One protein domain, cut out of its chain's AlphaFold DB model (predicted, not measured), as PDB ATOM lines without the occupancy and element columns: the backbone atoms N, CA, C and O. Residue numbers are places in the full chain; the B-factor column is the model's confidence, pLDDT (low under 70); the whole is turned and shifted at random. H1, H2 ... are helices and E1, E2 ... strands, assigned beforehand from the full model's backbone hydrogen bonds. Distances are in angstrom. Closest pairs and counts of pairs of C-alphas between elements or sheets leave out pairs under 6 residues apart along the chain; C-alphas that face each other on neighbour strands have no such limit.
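Overview. This is residues 10 to 99 of the 642 residues of the protein "Phosphatase 2C-like domain-containing protein" of Gigaspora rosea (UniProt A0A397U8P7). A two-stranded hairpin, E1 and E2, and two helices, H3 and H5, make the body: H3 packs on E2 with its last half, and H3 and H5 meet near their first residues as a wide corner. Short H4 packs on E2, short H2 sits at the corner by the beginning of H3, and H1 and H6 are at the rim, the two elements farthest from the mean of the C-alphas. The printed part has 90 residues with six named helices and two named strands, in the order H1 H2 H3 H4 H5 E1 E2 H6; the sheet has the order E1 - E2 and is antiparallel. The class is mixed, helices and strands; the whole is compact, with a radius of gyration of the C-alphas of 12.7 A, and spans 36 by 29 by 23 A.

Along the chain. Find C-alpha 71 at (-32.796, 5.239, 199.797); from there E1, residues 71 to 76, runs 16.4 A from first to last C-alpha. After two residues E2, residues 79 to 84, runs 17.3 A and ends at C-alpha 84, at (-33.057, 8.286, 196.705). Go back along the chain to Gly 29, with its C-alpha at (-35.301, -5.149, 188.397), for H3, residues 29 to 39, 15.2 A long. H5, residues 54 to 64, is 15.8 A long. Two short helices of four residues are H2, residues 23 to 26, 5.2 A, and H4, residues 48 to 51, 5.5 A. H1, residues 10 to 17, is 11.0 A long and begins the printed part; H6, residues 92 to 98, is 9.9 A long and ends at C-alpha 98, at (-33.105, 17.453, 194.746).

Arrangement. Begin at the hairpin of E1 and E2, antiparallel neighbours at 156 degrees between their directions. C-alphas 71 and 84 face each other at 4.3 A; look also at N 72 and O 83, 2.8 A, and N 74 and O 81, 2.9 A, both within hydrogen-bond range. Residues 46 to 47, between H3 and H4, pair antiparallel with residues 81 to 82 of E2. From E2 go to H3: the closest C-alphas are those of Leu 38 and Arg 83, 6.4 A. For H4 and E2 the closest are those of Ala 48 and Thr 80, 5.6 A. H3 and H5 touch, closest at the C-alphas of Ile 30 and Thr 54, 5.8 A, at a steep tilt of 62 degrees, opposite ways. H4 and H5 meet only through their link. H2 and H3 only just touch, with 3 pairs of C-alphas within 8 A, and only at the corner, the closest being Gln 25 and Phe 31 at 6.4 A. H1 is close to H3 but not clearly touching, with the C-alphas of Val 12 and Lys 36 7.5 A apart, and their lines are about perpendicular at 85 degrees. H6 touches no helix and is apart from E1. In H1, H3, H5 and H6 every O i to N i+4 pair is within hydrogen-bond range; H2 and H4 are too short for such a pair.

Size, cuts and confidence. Look for the two C-alphas farthest apart, those of Ala 10 and Lys 77, at 39.5 A. The printed part has no cut, and no link is long. The mean pLDDT of the printed part is 70.7; 39 residues are under 70, among them residues 10 to 19 and residues 49 to 68. H1 has a mean of 54 and H5 of 56, while E1 has 86 and E2 has 84.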
ATOM      1  N   ALA A  10     -35.314   4.697 176.291       45.91
ATOM      2  CA  ALA A  10     -33.950   5.210 176.119       45.91
ATOM      3  C   ALA A  10     -33.669   6.518 176.896       45.91
ATOM      4  O   ALA A  10     -32.510   6.886 177.110       45.91
ATOM      5  N   SER A  11     -34.707   7.237 177.340       50.50
ATOM      6  CA  SER A  11     -34.593   8.363 178.284       50.50
ATOM      7  C   SER A  11     -34.374   7.855 179.713       50.50
ATOM      8  O   SER A  11     -33.548   8.378 180.465       50.50
ATOM      9  N   VAL A  12     -35.039   6.751 180.061       45.75
ATOM     10  CA  VAL A  12     -34.918   6.105 181.370       45.75
ATOM     11  C   VAL A  12     -33.532   5.482 181.576       45.75
ATOM     12  O   VAL A  12     -32.945   5.664 182.639       45.75
ATOM     13  N   GLU A  13     -32.958   4.816 180.569       48.00
ATOM     14  CA  GLU A  13     -31.575   4.305 180.645       48.00
ATOM     15  C   GLU A  13     -30.533   5.428 180.754       48.00
ATOM     16  O   GLU A  13     -29.588   5.321 181.538       48.00
ATOM     17  N   ARG A  14     -30.754   6.563 180.077       57.91
ATOM     18  CA  ARG A  14     -29.951   7.783 180.272       57.91
ATOM     19  C   ARG A  14     -30.046   8.336 181.696       57.91
ATOM     20  O   ARG A  14     -29.077   8.906 182.187       57.91
ATOM     21  N   THR A  15     -31.165   8.115 182.390       58.44
ATOM     22  CA  THR A  15     -31.338   8.559 183.783       58.44
ATOM     23  C   THR A  15     -30.462   7.755 184.760       58.44
ATOM     24  O   THR A  15     -30.070   8.273 185.802       58.44
ATOM     25  N   PHE A  16     -30.084   6.516 184.415       58.59
ATOM     26  CA  PHE A  16     -29.164   5.695 185.216       58.59
ATOM     27  C   PHE A  16     -27.684   6.028 184.991       58.59
ATOM     28  O   PHE A  16     -26.867   5.764 185.873       58.59
ATOM     29  N   GLN A  17     -27.320   6.616 183.846       64.75
ATOM     30  CA  GLN A  17     -25.923   6.922 183.505       64.75
ATOM     31  C   GLN A  17     -25.294   7.994 184.414       64.75
ATOM     32  O   GLN A  17     -24.077   8.019 184.557       64.75
ATOM     33  N   GLY A  18     -26.111   8.834 185.061       65.12
ATOM     34  CA  GLY A  18     -25.658   9.836 186.034       65.12
ATOM     35  C   GLY A  18     -25.603   9.354 187.488       65.12
ATOM     36  O   GLY A  18     -25.221  10.131 188.360       65.12
ATOM     37  N   LEU A  19     -26.006   8.105 187.761       68.31
ATOM     38  CA  LEU A  19     -26.025   7.534 189.106       68.31
ATOM     39  C   LEU A  19     -24.865   6.551 189.300       68.31
ATOM     40  O   LEU A  19     -24.694   5.596 188.529       68.31
ATOM     41  N   GLU A  20     -24.109   6.733 190.382       74.69
ATOM     42  CA  GLU A  20     -23.063   5.795 190.815       74.69
ATOM     43  C   GLU A  20     -23.680   4.557 191.480       74.69
ATOM     44  O   GLU A  20     -23.584   4.323 192.682       74.69
ATOM     45  N   LEU A  21     -24.364   3.746 190.674       73.44
ATOM     46  CA  LEU A  21     -24.927   2.470 191.103       73.44
ATOM     47  C   LEU A  21     -23.935   1.336 190.860       73.44
ATOM     48  O   LEU A  21     -23.375   1.217 189.767       73.44
ATOM     49  N   LYS A  22     -23.791   0.449 191.847       75.44
ATOM     50  CA  LYS A  22     -23.048  -0.810 191.700       75.44
ATOM     51  C   LYS A  22     -23.729  -1.705 190.655       75.44
ATOM     52  O   LYS A  22     -24.948  -1.647 190.494       75.44
ATOM     53  N   ALA A  23     -22.966  -2.571 189.982       73.62
ATOM     54  CA  ALA A  23     -23.493  -3.486 188.956       73.62
ATOM     55  C   ALA A  23     -24.708  -4.296 189.461       73.62
ATOM     56  O   ALA A  23     -25.763  -4.297 188.839       73.62
ATOM     57  N   GLU A  24     -24.624  -4.830 190.681       64.88
ATOM     58  CA  GLU A  24     -25.706  -5.592 191.322       64.88
ATOM     59  C   GLU A  24     -27.003  -4.798 191.551       64.88
ATOM     60  O   GLU A  24     -28.087  -5.376 191.627       64.88
ATOM     61  N   GLN A  25     -26.904  -3.475 191.708       67.12
ATOM     62  CA  GLN A  25     -28.065  -2.598 191.845       67.12
ATOM     63  C   GLN A  25     -28.711  -2.360 190.478       67.12
ATOM     64  O   GLN A  25     -29.935  -2.384 190.374       67.12
ATOM     65  N   ARG A  26     -27.902  -2.182 189.426       71.12
ATOM     66  CA  ARG A  26     -28.381  -1.986 188.047       71.12
ATOM     67  C   ARG A  26     -29.134  -3.210 187.523       71.12
ATOM     68  O   ARG A  26     -30.181  -3.048 186.905       71.12
ATOM     69  N   ASP A  27     -28.664  -4.405 187.866       70.62
ATOM     70  CA  ASP A  27     -29.255  -5.669 187.407       70.62
ATOM     71  C   ASP A  27     -30.482  -6.105 188.231       70.62
ATOM     72  O   ASP A  27     -31.192  -7.051 187.882       70.62
ATOM     73  N   ASN A  28     -30.784  -5.408 189.332       73.50
ATOM     74  CA  ASN A  28     -31.931  -5.713 190.177       73.50
ATOM     75  C   ASN A  28     -33.190  -4.984 189.677       73.50
ATOM     76  O   ASN A  28     -33.407  -3.805 189.962       73.50
ATOM     77  N   GLY A  29     -34.072  -5.708 188.980       62.31
ATOM     78  CA  GLY A  29     -35.301  -5.149 188.397       62.31
ATOM     79  C   GLY A  29     -36.248  -4.467 189.401       62.31
ATOM     80  O   GLY A  29     -36.909  -3.487 189.059       62.31
ATOM     81  N   ILE A  30     -36.269  -4.922 190.660       55.62
ATOM     82  CA  ILE A  30     -37.036  -4.309 191.759       55.62
ATOM     83  C   ILE A  30     -36.404  -2.963 192.141       55.62
ATOM     84  O   ILE A  30     -37.101  -1.953 192.237       55.62
ATOM     85  N   PHE A  31     -35.081  -2.919 192.302       70.06
ATOM     86  CA  PHE A  31     -34.354  -1.681 192.580       70.06
ATOM     87  C   PHE A  31     -34.509  -0.657 191.448       70.06
ATOM     88  O   PHE A  31     -34.863   0.495 191.701       70.06
ATOM     89  N   ALA A  32     -34.354  -1.091 190.197       70.31
ATOM     90  CA  ALA A  32     -34.542  -0.244 189.026       70.31
ATOM     91  C   ALA A  32     -35.962   0.349 188.962       70.31
ATOM     92  O   ALA A  32     -36.121   1.528 188.653       70.31
ATOM     93  N   ALA A  33     -37.001  -0.426 189.297       62.53
ATOM     94  CA  ALA A  33     -38.377   0.069 189.345       62.53
ATOM     95  C   ALA A  33     -38.596   1.137 190.437       62.53
ATOM     96  O   ALA A  33     -39.317   2.108 190.206       62.53
ATOM     97  N   ILE A  34     -37.948   1.003 191.602       67.75
ATOM     98  CA  ILE A  34     -37.997   2.008 192.680       67.75
ATOM     99  C   ILE A  34     -37.300   3.295 192.257       67.75
ATOM    100  O   ILE A  34     -37.861   4.376 192.418       67.75
ATOM    101  N   VAL A  35     -36.087   3.175 191.710       74.50
ATOM    102  CA  VAL A  35     -35.297   4.315 191.230       74.50
ATOM    103  C   VAL A  35     -36.089   5.081 190.173       74.50
ATOM    104  O   VAL A  35     -36.217   6.297 190.278       74.50
ATOM    105  N   LYS A  36     -36.726   4.377 189.227       71.00
ATOM    106  CA  LYS A  36     -37.626   4.985 188.236       71.00
ATOM    107  C   LYS A  36     -38.783   5.733 188.897       71.00
ATOM    108  O   LYS A  36     -38.989   6.899 188.589       71.00
ATOM    109  N   ALA A  37     -39.502   5.103 189.827       66.94
ATOM    110  CA  ALA A  37     -40.640   5.732 190.499       66.94
ATOM    111  C   ALA A  37     -40.246   7.007 191.269       66.94
ATOM    112  O   ALA A  37     -40.956   8.010 191.196       66.94
ATOM    113  N   LEU A  38     -39.106   6.991 191.968       74.81
ATOM    114  CA  LEU A  38     -38.600   8.145 192.716       74.81
ATOM    115  C   LEU A  38     -38.105   9.260 191.781       74.81
ATOM    116  O   LEU A  38     -38.446  10.424 191.982       74.81
ATOM    117  N   LEU A  39     -37.372   8.924 190.715       75.88
ATOM    118  CA  LEU A  39     -36.886   9.902 189.735       75.88
ATOM    119  C   LEU A  39     -38.018  10.530 188.913       75.88
ATOM    120  O   LEU A  39     -37.983  11.731 188.659       75.88
ATOM    121  N   SER A  40     -39.056   9.764 188.560       69.50
ATOM    122  CA  SER A  40     -40.259  10.294 187.898       69.50
ATOM    123  C   SER A  40     -41.032  11.297 188.762       69.50
ATOM    124  O   SER A  40     -41.820  12.067 188.224       69.50
ATOM    125  N   ASN A  41     -40.785  11.325 190.076       67.50
ATOM    126  CA  ASN A  41     -41.312  12.325 191.007       67.50
ATOM    127  C   ASN A  41     -40.237  13.347 191.424       67.50
ATOM    128  O   ASN A  41     -40.285  13.892 192.526       67.50
ATOM    129  N   SER A  42     -39.231  13.576 190.571       79.06
ATOM    130  CA  SER A  42     -38.127  14.521 190.811       79.06
ATOM    131  C   SER A  42     -37.391  14.282 192.136       79.06
ATOM    132  O   SER A  42     -36.888  15.220 192.749       79.06
ATOM    133  N   ASN A  43     -37.347  13.026 192.589       82.12
ATOM    134  CA  ASN A  43     -36.778  12.604 193.867       82.12
ATOM    135  C   ASN A  43     -37.371  13.313 195.107       82.12
ATOM    136  O   ASN A  43     -36.705  13.440 196.136       82.12
ATOM    137  N   GLN A  44     -38.621  13.779 195.025       82.25
ATOM    138  CA  GLN A  44     -39.330  14.336 196.177       82.25
ATOM    139  C   GLN A  44     -39.633  13.255 197.225       82.25
ATOM    140  O   GLN A  44     -39.771  12.072 196.915       82.25
ATOM    141  N   TRP A  45     -39.780  13.673 198.484       82.06
ATOM    142  CA  TRP A  45     -40.165  12.788 199.583       82.06
ATOM    143  C   TRP A  45     -41.558  12.187 199.361       82.06
ATOM    144  O   TRP A  45     -42.565  12.892 199.393       82.06
ATOM    145  N   MET A  46     -41.633  10.866 199.219       78.81
ATOM    146  CA  MET A  46     -42.883  10.140 198.971       78.81
ATOM    147  C   MET A  46     -43.255   9.257 200.170       78.81
ATOM    148  O   MET A  46     -42.374   8.669 200.799       78.81
ATOM    149  N   ARG A  47     -44.548   9.139 200.516       78.75
ATOM    150  CA  ARG A  47     -44.977   8.324 201.673       78.75
ATOM    151  C   ARG A  47     -44.857   6.836 201.366       78.75
ATOM    152  O   ARG A  47     -45.127   6.406 200.252       78.75
ATOM    153  N   ALA A  48     -44.585   6.031 202.393       70.81
ATOM    154  CA  ALA A  48     -44.514   4.573 202.284       70.81
ATOM    155  C   ALA A  48     -45.692   3.941 201.514       70.81
ATOM    156  O   ALA A  48     -45.403   3.145 200.624       70.81
ATOM    157  N   PRO A  49     -46.973   4.307 201.773       67.00
ATOM    158  CA  PRO A  49     -48.141   3.787 201.054       67.00
ATOM    159  C   PRO A  49     -48.165   4.112 199.553       67.00
ATOM    160  O   PRO A  49     -48.748   3.361 198.776       67.00
ATOM    161  N   ASP A  50     -47.510   5.202 199.150       65.50
ATOM    162  CA  ASP A  50     -47.498   5.688 197.769       65.50
ATOM    163  C   ASP A  50     -46.430   4.965 196.914       65.50
ATOM    164  O   ASP A  50     -46.368   5.164 195.704       65.50
ATOM    165  N   ILE A  51     -45.606   4.099 197.528       68.00
ATOM    166  CA  ILE A  51     -44.493   3.380 196.876       68.00
ATOM    167  C   ILE A  51     -44.505   1.865 197.201       68.00
ATOM    168  O   ILE A  51     -43.486   1.174 197.106       68.00
ATOM    169  N   VAL A  52     -45.646   1.317 197.648       56.94
ATOM    170  CA  VAL A  52     -45.699  -0.013 198.296       56.94
ATOM    171  C   VAL A  52     -45.490  -1.182 197.340       56.94
ATOM    172  O   VAL A  52     -46.184  -1.345 196.340       56.94
ATOM    173  N   GLY A  53     -44.597  -2.068 197.782       53.44
ATOM    174  CA  GLY A  53     -44.331  -3.411 197.269       53.44
ATOM    175  C   GLY A  53     -42.832  -3.627 197.092       53.44
ATOM    176  O   GLY A  53     -42.255  -4.592 197.580       53.44
ATOM    177  N   THR A  54     -42.185  -2.646 196.478       50.41
ATOM    178  CA  THR A  54     -40.844  -2.791 195.911       50.41
ATOM    179  C   THR A  54     -39.759  -2.356 196.915       50.41
ATOM    180  O   THR A  54     -38.765  -3.057 197.099       50.41
ATOM    181  N   ILE A  55     -39.982  -1.261 197.665       60.06
ATOM    182  CA  ILE A  55     -38.984  -0.666 198.585       60.06
ATOM    183  C   ILE A  55     -38.629  -1.560 199.776       60.06
ATOM    184  O   ILE A  55     -37.454  -1.684 200.113       60.06
ATOM    185  N   SER A  56     -39.608  -2.202 200.421       54.00
ATOM    186  CA  SER A  56     -39.330  -3.013 201.618       54.00
ATOM    187  C   SER A  56     -38.432  -4.217 201.300       54.00
ATOM    188  O   SER A  56     -37.553  -4.558 202.090       54.00
ATOM    189  N   THR A  57     -38.599  -4.805 200.112       53.22
ATOM    190  CA  THR A  57     -37.767  -5.902 199.601       53.22
ATOM    191  C   THR A  57     -36.369  -5.414 199.229       53.22
ATOM    192  O   THR A  57     -35.388  -6.029 199.640       53.22
ATOM    193  N   ALA A  58     -36.253  -4.276 198.533       54.88
ATOM    194  CA  ALA A  58     -34.958  -3.698 198.173       54.88
ATOM    195  C   ALA A  58     -34.125  -3.286 199.401       54.88
ATOM    196  O   ALA A  58     -32.931  -3.575 199.452       54.88
ATOM    197  N   LEU A  59     -34.753  -2.687 200.422       58.75
ATOM    198  CA  LEU A  59     -34.088  -2.303 201.673       58.75
ATOM    199  C   LEU A  59     -33.611  -3.522 202.476       58.75
ATOM    200  O   LEU A  59     -32.482  -3.540 202.963       58.75
ATOM    201  N   LYS A  60     -34.436  -4.575 202.582       60.22
ATOM    202  CA  LYS A  60     -34.028  -5.835 203.230       60.22
ATOM    203  C   LYS A  60     -32.854  -6.493 202.500       60.22
ATOM    204  O   LYS A  60     -31.936  -6.981 203.156       60.22
ATOM    205  N   LEU A  61     -32.859  -6.467 201.165       52.19
ATOM    206  CA  LEU A  61     -31.800  -7.049 200.343       52.19
ATOM    207  C   LEU A  61     -30.482  -6.265 200.465       52.19
ATOM    208  O   LEU A  61     -29.442  -6.876 200.697       52.19
ATOM    209  N   ALA A  62     -30.523  -4.929 200.393       54.31
ATOM    210  CA  ALA A  62     -29.342  -4.072 200.560       54.31
ATOM    211  C   ALA A  62     -28.680  -4.279 201.933       54.31
ATOM    212  O   ALA A  62     -27.469  -4.495 202.016       54.31
ATOM    213  N   LYS A  63     -29.497  -4.337 202.995       60.94
ATOM    214  CA  LYS A  63     -29.038  -4.596 204.364       60.94
ATOM    215  C   LYS A  63     -28.426  -5.990 204.534       60.94
ATOM    216  O   LYS A  63     -27.413  -6.125 205.210       60.94
ATOM    217  N   SER A  64     -28.995  -7.018 203.894       61.81
ATOM    218  CA  SER A  64     -28.442  -8.383 203.932       61.81
ATOM    219  C   SER A  64     -27.083  -8.522 203.234       61.81
ATOM    220  O   SER A  64     -26.339  -9.451 203.530       61.81
ATOM    221  N   ARG A  65     -26.748  -7.589 202.332       59.88
ATOM    222  CA  ARG A  65     -25.511  -7.590 201.537       59.88
ATOM    223  C   ARG A  65     -24.479  -6.554 201.995       59.88
ATOM    224  O   ARG A  65     -23.496  -6.339 201.297       59.88
ATOM    225  N   GLY A  66     -24.708  -5.877 203.126       59.34
ATOM    226  CA  GLY A  66     -23.790  -4.855 203.648       59.34
ATOM    227  C   GLY A  66     -23.581  -3.657 202.711       59.34
ATOM    228  O   GLY A  66     -22.549  -2.997 202.779       59.34
ATOM    229  N   CYS A  67     -24.526  -3.391 201.806       57.97
ATOM    230  CA  CYS A  67     -24.470  -2.229 200.925       57.97
ATOM    231  C   CYS A  67     -25.071  -1.004 201.627       57.97
ATOM    232  O   CYS A  67     -26.064  -1.140 202.342       57.97
ATOM    233  N   GLU A  68     -24.501   0.182 201.394       62.06
ATOM    234  CA  GLU A  68     -25.121   1.445 201.818       62.06
ATOM    235  C   GLU A  68     -26.533   1.562 201.245       62.06
ATOM    236  O   GLU A  68     -26.788   1.165 200.105       62.06
ATOM    237  N   GLU A  69     -27.460   2.064 202.064       70.44
ATOM    238  CA  GLU A  69     -28.867   2.151 201.701       70.44
ATOM    239  C   GLU A  69     -29.042   3.216 200.603       70.44
ATOM    240  O   GLU A  69     -28.875   4.408 200.860       70.44
ATOM    241  N   PRO A  70     -29.426   2.831 199.372       72.31
ATOM    242  CA  PRO A  70     -29.578   3.774 198.260       72.31
ATOM    243  C   PRO A  70     -30.800   4.701 198.412       72.31
ATOM    244  O   PRO A  70     -31.112   5.499 197.528       72.31
ATOM    245  N   ILE A  71     -31.536   4.567 199.516       81.69
ATOM    246  CA  ILE A  71     -32.796   5.239 199.797       81.69
ATOM    247  C   ILE A  71     -32.685   5.857 201.190       81.69
ATOM    248  O   ILE A  71     -32.457   5.155 202.170       81.69
ATOM    249  N   GLU A  72     -32.901   7.161 201.282       86.75
ATOM    250  CA  GLU A  72     -33.035   7.868 202.549       86.75
ATOM    251  C   GLU A  72     -34.442   7.686 203.112       86.75
ATOM    252  O   GLU A  72     -35.440   7.770 202.391       86.75
ATOM    253  N   LYS A  73     -34.522   7.474 204.427       87.94
ATOM    254  CA  LYS A  73     -35.772   7.326 205.169       87.94
ATOM    255  C   LYS A  73     -35.944   8.493 206.135       87.94
ATOM    256  O   LYS A  73     -35.063   8.762 206.946       87.94
ATOM    257  N   HIS A  74     -37.114   9.124 206.118       85.88
ATOM    258  CA  HIS A  74     -37.468  10.176 207.068       85.88
ATOM    259  C   HIS A  74     -38.825   9.896 207.717       85.88
ATOM    260  O   HIS A  74     -39.798   9.578 207.036       85.88
ATOM    261  N   GLN A  75     -38.898   9.976 209.046       86.19
ATOM    262  CA  GLN A  75     -40.093   9.613 209.808       86.19
ATOM    263  C   GLN A  75     -40.726  10.847 210.452       86.19
ATOM    264  O   GLN A  75     -40.080  11.556 211.217       86.19
ATOM    265  N   ILE A  76     -42.010  11.072 210.170       85.38
ATOM    266  CA  ILE A  76     -42.798  12.188 210.706       85.38
ATOM    267  C   ILE A  76     -44.053  11.608 211.355       85.38
ATOM    268  O   ILE A  76     -44.937  11.086 210.670       85.38
ATOM    269  N   LYS A  77     -44.142  11.695 212.689       86.31
ATOM    270  CA  LYS A  77     -45.191  11.032 213.487       86.31
ATOM    271  C   LYS A  77     -45.245   9.525 213.140       86.31
ATOM    272  O   LYS A  77     -44.240   8.829 213.259       86.31
ATOM    273  N   ASN A  78     -46.392   9.036 212.659       83.00
ATOM    274  CA  ASN A  78     -46.613   7.635 212.272       83.00
ATOM    275  C   ASN A  78     -46.433   7.379 210.762       83.00
ATOM    276  O   ASN A  78     -46.802   6.313 210.273       83.00
ATOM    277  N   LEU A  79     -45.906   8.348 210.005       77.44
ATOM    278  CA  LEU A  79     -45.688   8.233 208.564       77.44
ATOM    279  C   LEU A  79     -44.192   8.170 208.253       77.44
ATOM    280  O   LEU A  79     -43.384   8.881 208.847       77.44
ATOM    281  N   THR A  80     -43.829   7.310 207.305       83.50
ATOM    282  CA  THR A  80     -42.463   7.195 206.782       83.50
ATOM    283  C   THR A  80     -42.427   7.703 205.351       83.50
ATOM    284  O   THR A  80     -43.284   7.323 204.550       83.50
ATOM    285  N   TYR A  81     -41.426   8.517 205.044       84.19
ATOM    286  CA  TYR A  81     -41.135   9.042 203.722       84.19
ATOM    287  C   TYR A  81     -39.809   8.486 203.215       84.19
ATOM    288  O   TYR A  81     -38.898   8.234 204.008       84.19
ATOM    289  N   TYR A  82     -39.715   8.313 201.902       85.69
ATOM    290  CA  TYR A  82     -38.529   7.807 201.222       85.69
ATOM    291  C   TYR A  82     -38.128   8.730 200.069       85.69
ATOM    292  O   TYR A  82     -39.001   9.314 199.423       85.69
ATOM    293  N   ARG A  83     -36.823   8.822 199.801       88.12
ATOM    294  CA  ARG A  83     -36.236   9.373 198.566       88.12
ATOM    295  C   ARG A  83     -34.939   8.638 198.231       88.12
ATOM    296  O   ARG A  83     -34.404   7.954 199.098       88.12
ATOM    297  N   LEU A  84     -34.408   8.765 197.019       85.50
ATOM    298  CA  LEU A  84     -33.057   8.286 196.705       85.50
ATOM    299  C   LEU A  84     -32.036   9.114 197.458       85.50
ATOM    300  O   LEU A  84     -32.189  10.335 197.570       85.50
ATOM    301  N   SER A  85     -30.991   8.454 197.948       87.25
ATOM    302  CA  SER A  85     -29.975   9.187 198.675       87.25
ATOM    303  C   SER A  85     -29.194  10.127 197.765       87.25
ATOM    304  O   SER A  85     -28.807   9.762 196.654       87.25
ATOM    305  N   LEU A  86     -28.957  11.348 198.247       85.56
ATOM    306  CA  LEU A  86     -28.314  12.396 197.454       85.56
ATOM    307  C   LEU A  86     -26.856  12.067 197.099       85.56
ATOM    308  O   LEU A  86     -26.342  12.600 196.120       85.56
ATOM    309  N   HIS A  87     -26.197  11.173 197.845       83.56
ATOM    310  CA  HIS A  87     -24.828  10.741 197.544       83.56
ATOM    311  C   HIS A  87     -24.719   9.939 196.240       83.56
ATOM    312  O   HIS A  87     -23.636   9.863 195.673       83.56
ATOM    313  N   LEU A  88     -25.828   9.387 195.732       78.94
ATOM    314  CA  LEU A  88     -25.849   8.634 194.473       78.94
ATOM    315  C   LEU A  88     -25.718   9.525 193.229       78.94
ATOM    316  O   LEU A  88     -25.540   9.005 192.128       78.94
ATOM    317  N   PHE A  89     -25.828  10.847 193.391       80.62
ATOM    318  CA  PHE A  89     -25.748  11.826 192.311       80.62
ATOM    319  C   PHE A  89     -24.385  12.525 192.348       80.62
ATOM    320  O   PHE A  89     -24.031  13.187 193.327       80.62
ATOM    321  N   THR A  90     -23.621  12.404 191.265       80.81
ATOM    322  CA  THR A  90     -22.269  12.974 191.161       80.81
ATOM    323  C   THR A  90     -22.275  14.469 190.831       80.81
ATOM    324  O   THR A  90     -21.412  15.204 191.312       80.81
ATOM    325  N   ASP A  91     -23.267  14.952 190.072       82.00
ATOM    326  CA  ASP A  91     -23.417  16.378 189.740       82.00
ATOM    327  C   ASP A  91     -23.981  17.163 190.939       82.00
ATOM    328  O   ASP A  91     -25.099  16.917 191.412       82.00
ATOM    329  N   SER A  92     -23.217  18.148 191.424       79.19
ATOM    330  CA  SER A  92     -23.609  19.009 192.543       79.19
ATOM    331  C   SER A  92     -24.893  19.794 192.278       79.19
ATOM    332  O   SER A  92     -25.701  19.932 193.189       79.19
ATOM    333  N   ARG A  93     -25.148  20.226 191.040       74.62
ATOM    334  CA  ARG A  93     -26.351  20.996 190.685       74.62
ATOM    335  C   ARG A  93     -27.612  20.143 190.785       74.62
ATOM    336  O   ARG A  93     -28.656  20.626 191.217       74.62
ATOM    337  N   ILE A  94     -27.509  18.864 190.415       72.06
ATOM    338  CA  ILE A  94     -28.611  17.903 190.542       72.06
ATOM    339  C   ILE A  94     -28.888  17.640 192.022       72.06
ATOM    340  O   ILE A  94     -30.043  17.724 192.441       72.06
ATOM    341  N   ARG A  95     -27.841  17.413 192.828       83.75
ATOM    342  CA  ARG A  95     -27.983  17.267 194.285       83.75
ATOM    343  C   ARG A  95     -28.677  18.463 194.920       83.75
ATOM    344  O   ARG A  95     -29.635  18.263 195.659       83.75
ATOM    345  N   ASP A  96     -28.246  19.677 194.591       80.38
ATOM    346  CA  ASP A  96     -28.818  20.904 195.151       80.38
ATOM    347  C   ASP A  96     -30.291  21.068 194.751       80.38
ATOM    348  O   ASP A  96     -31.126  21.416 195.584       80.38
ATOM    349  N   SER A  97     -30.643  20.718 193.508       78.06
ATOM    350  CA  SER A  97     -32.033  20.743 193.028       78.06
ATOM    351  C   SER A  97     -32.944  19.708 193.705       78.06
ATOM    352  O   SER A  97     -34.138  19.948 193.875       78.06
ATOM    353  N   MET A  98     -32.383  18.563 194.112       78.25
ATOM    354  CA  MET A  98     -33.105  17.453 194.746       78.25
ATOM    355  C   MET A  98     -33.055  17.507 196.275       78.25
ATOM    356  O   MET A  98     -33.706  16.705 196.954       78.25
ATOM    357  N   ASN A  99     -32.305  18.451 196.845       86.56
ATOM    358  CA  ASN A  99     -32.194  18.636 198.282       86.56
ATOM    359  C   ASN A  99     -33.423  19.360 198.852       86.56
ATOM    360  O   ASN A  99     -33.350  20.450 199.416       86.56
TER     361      ASN A  99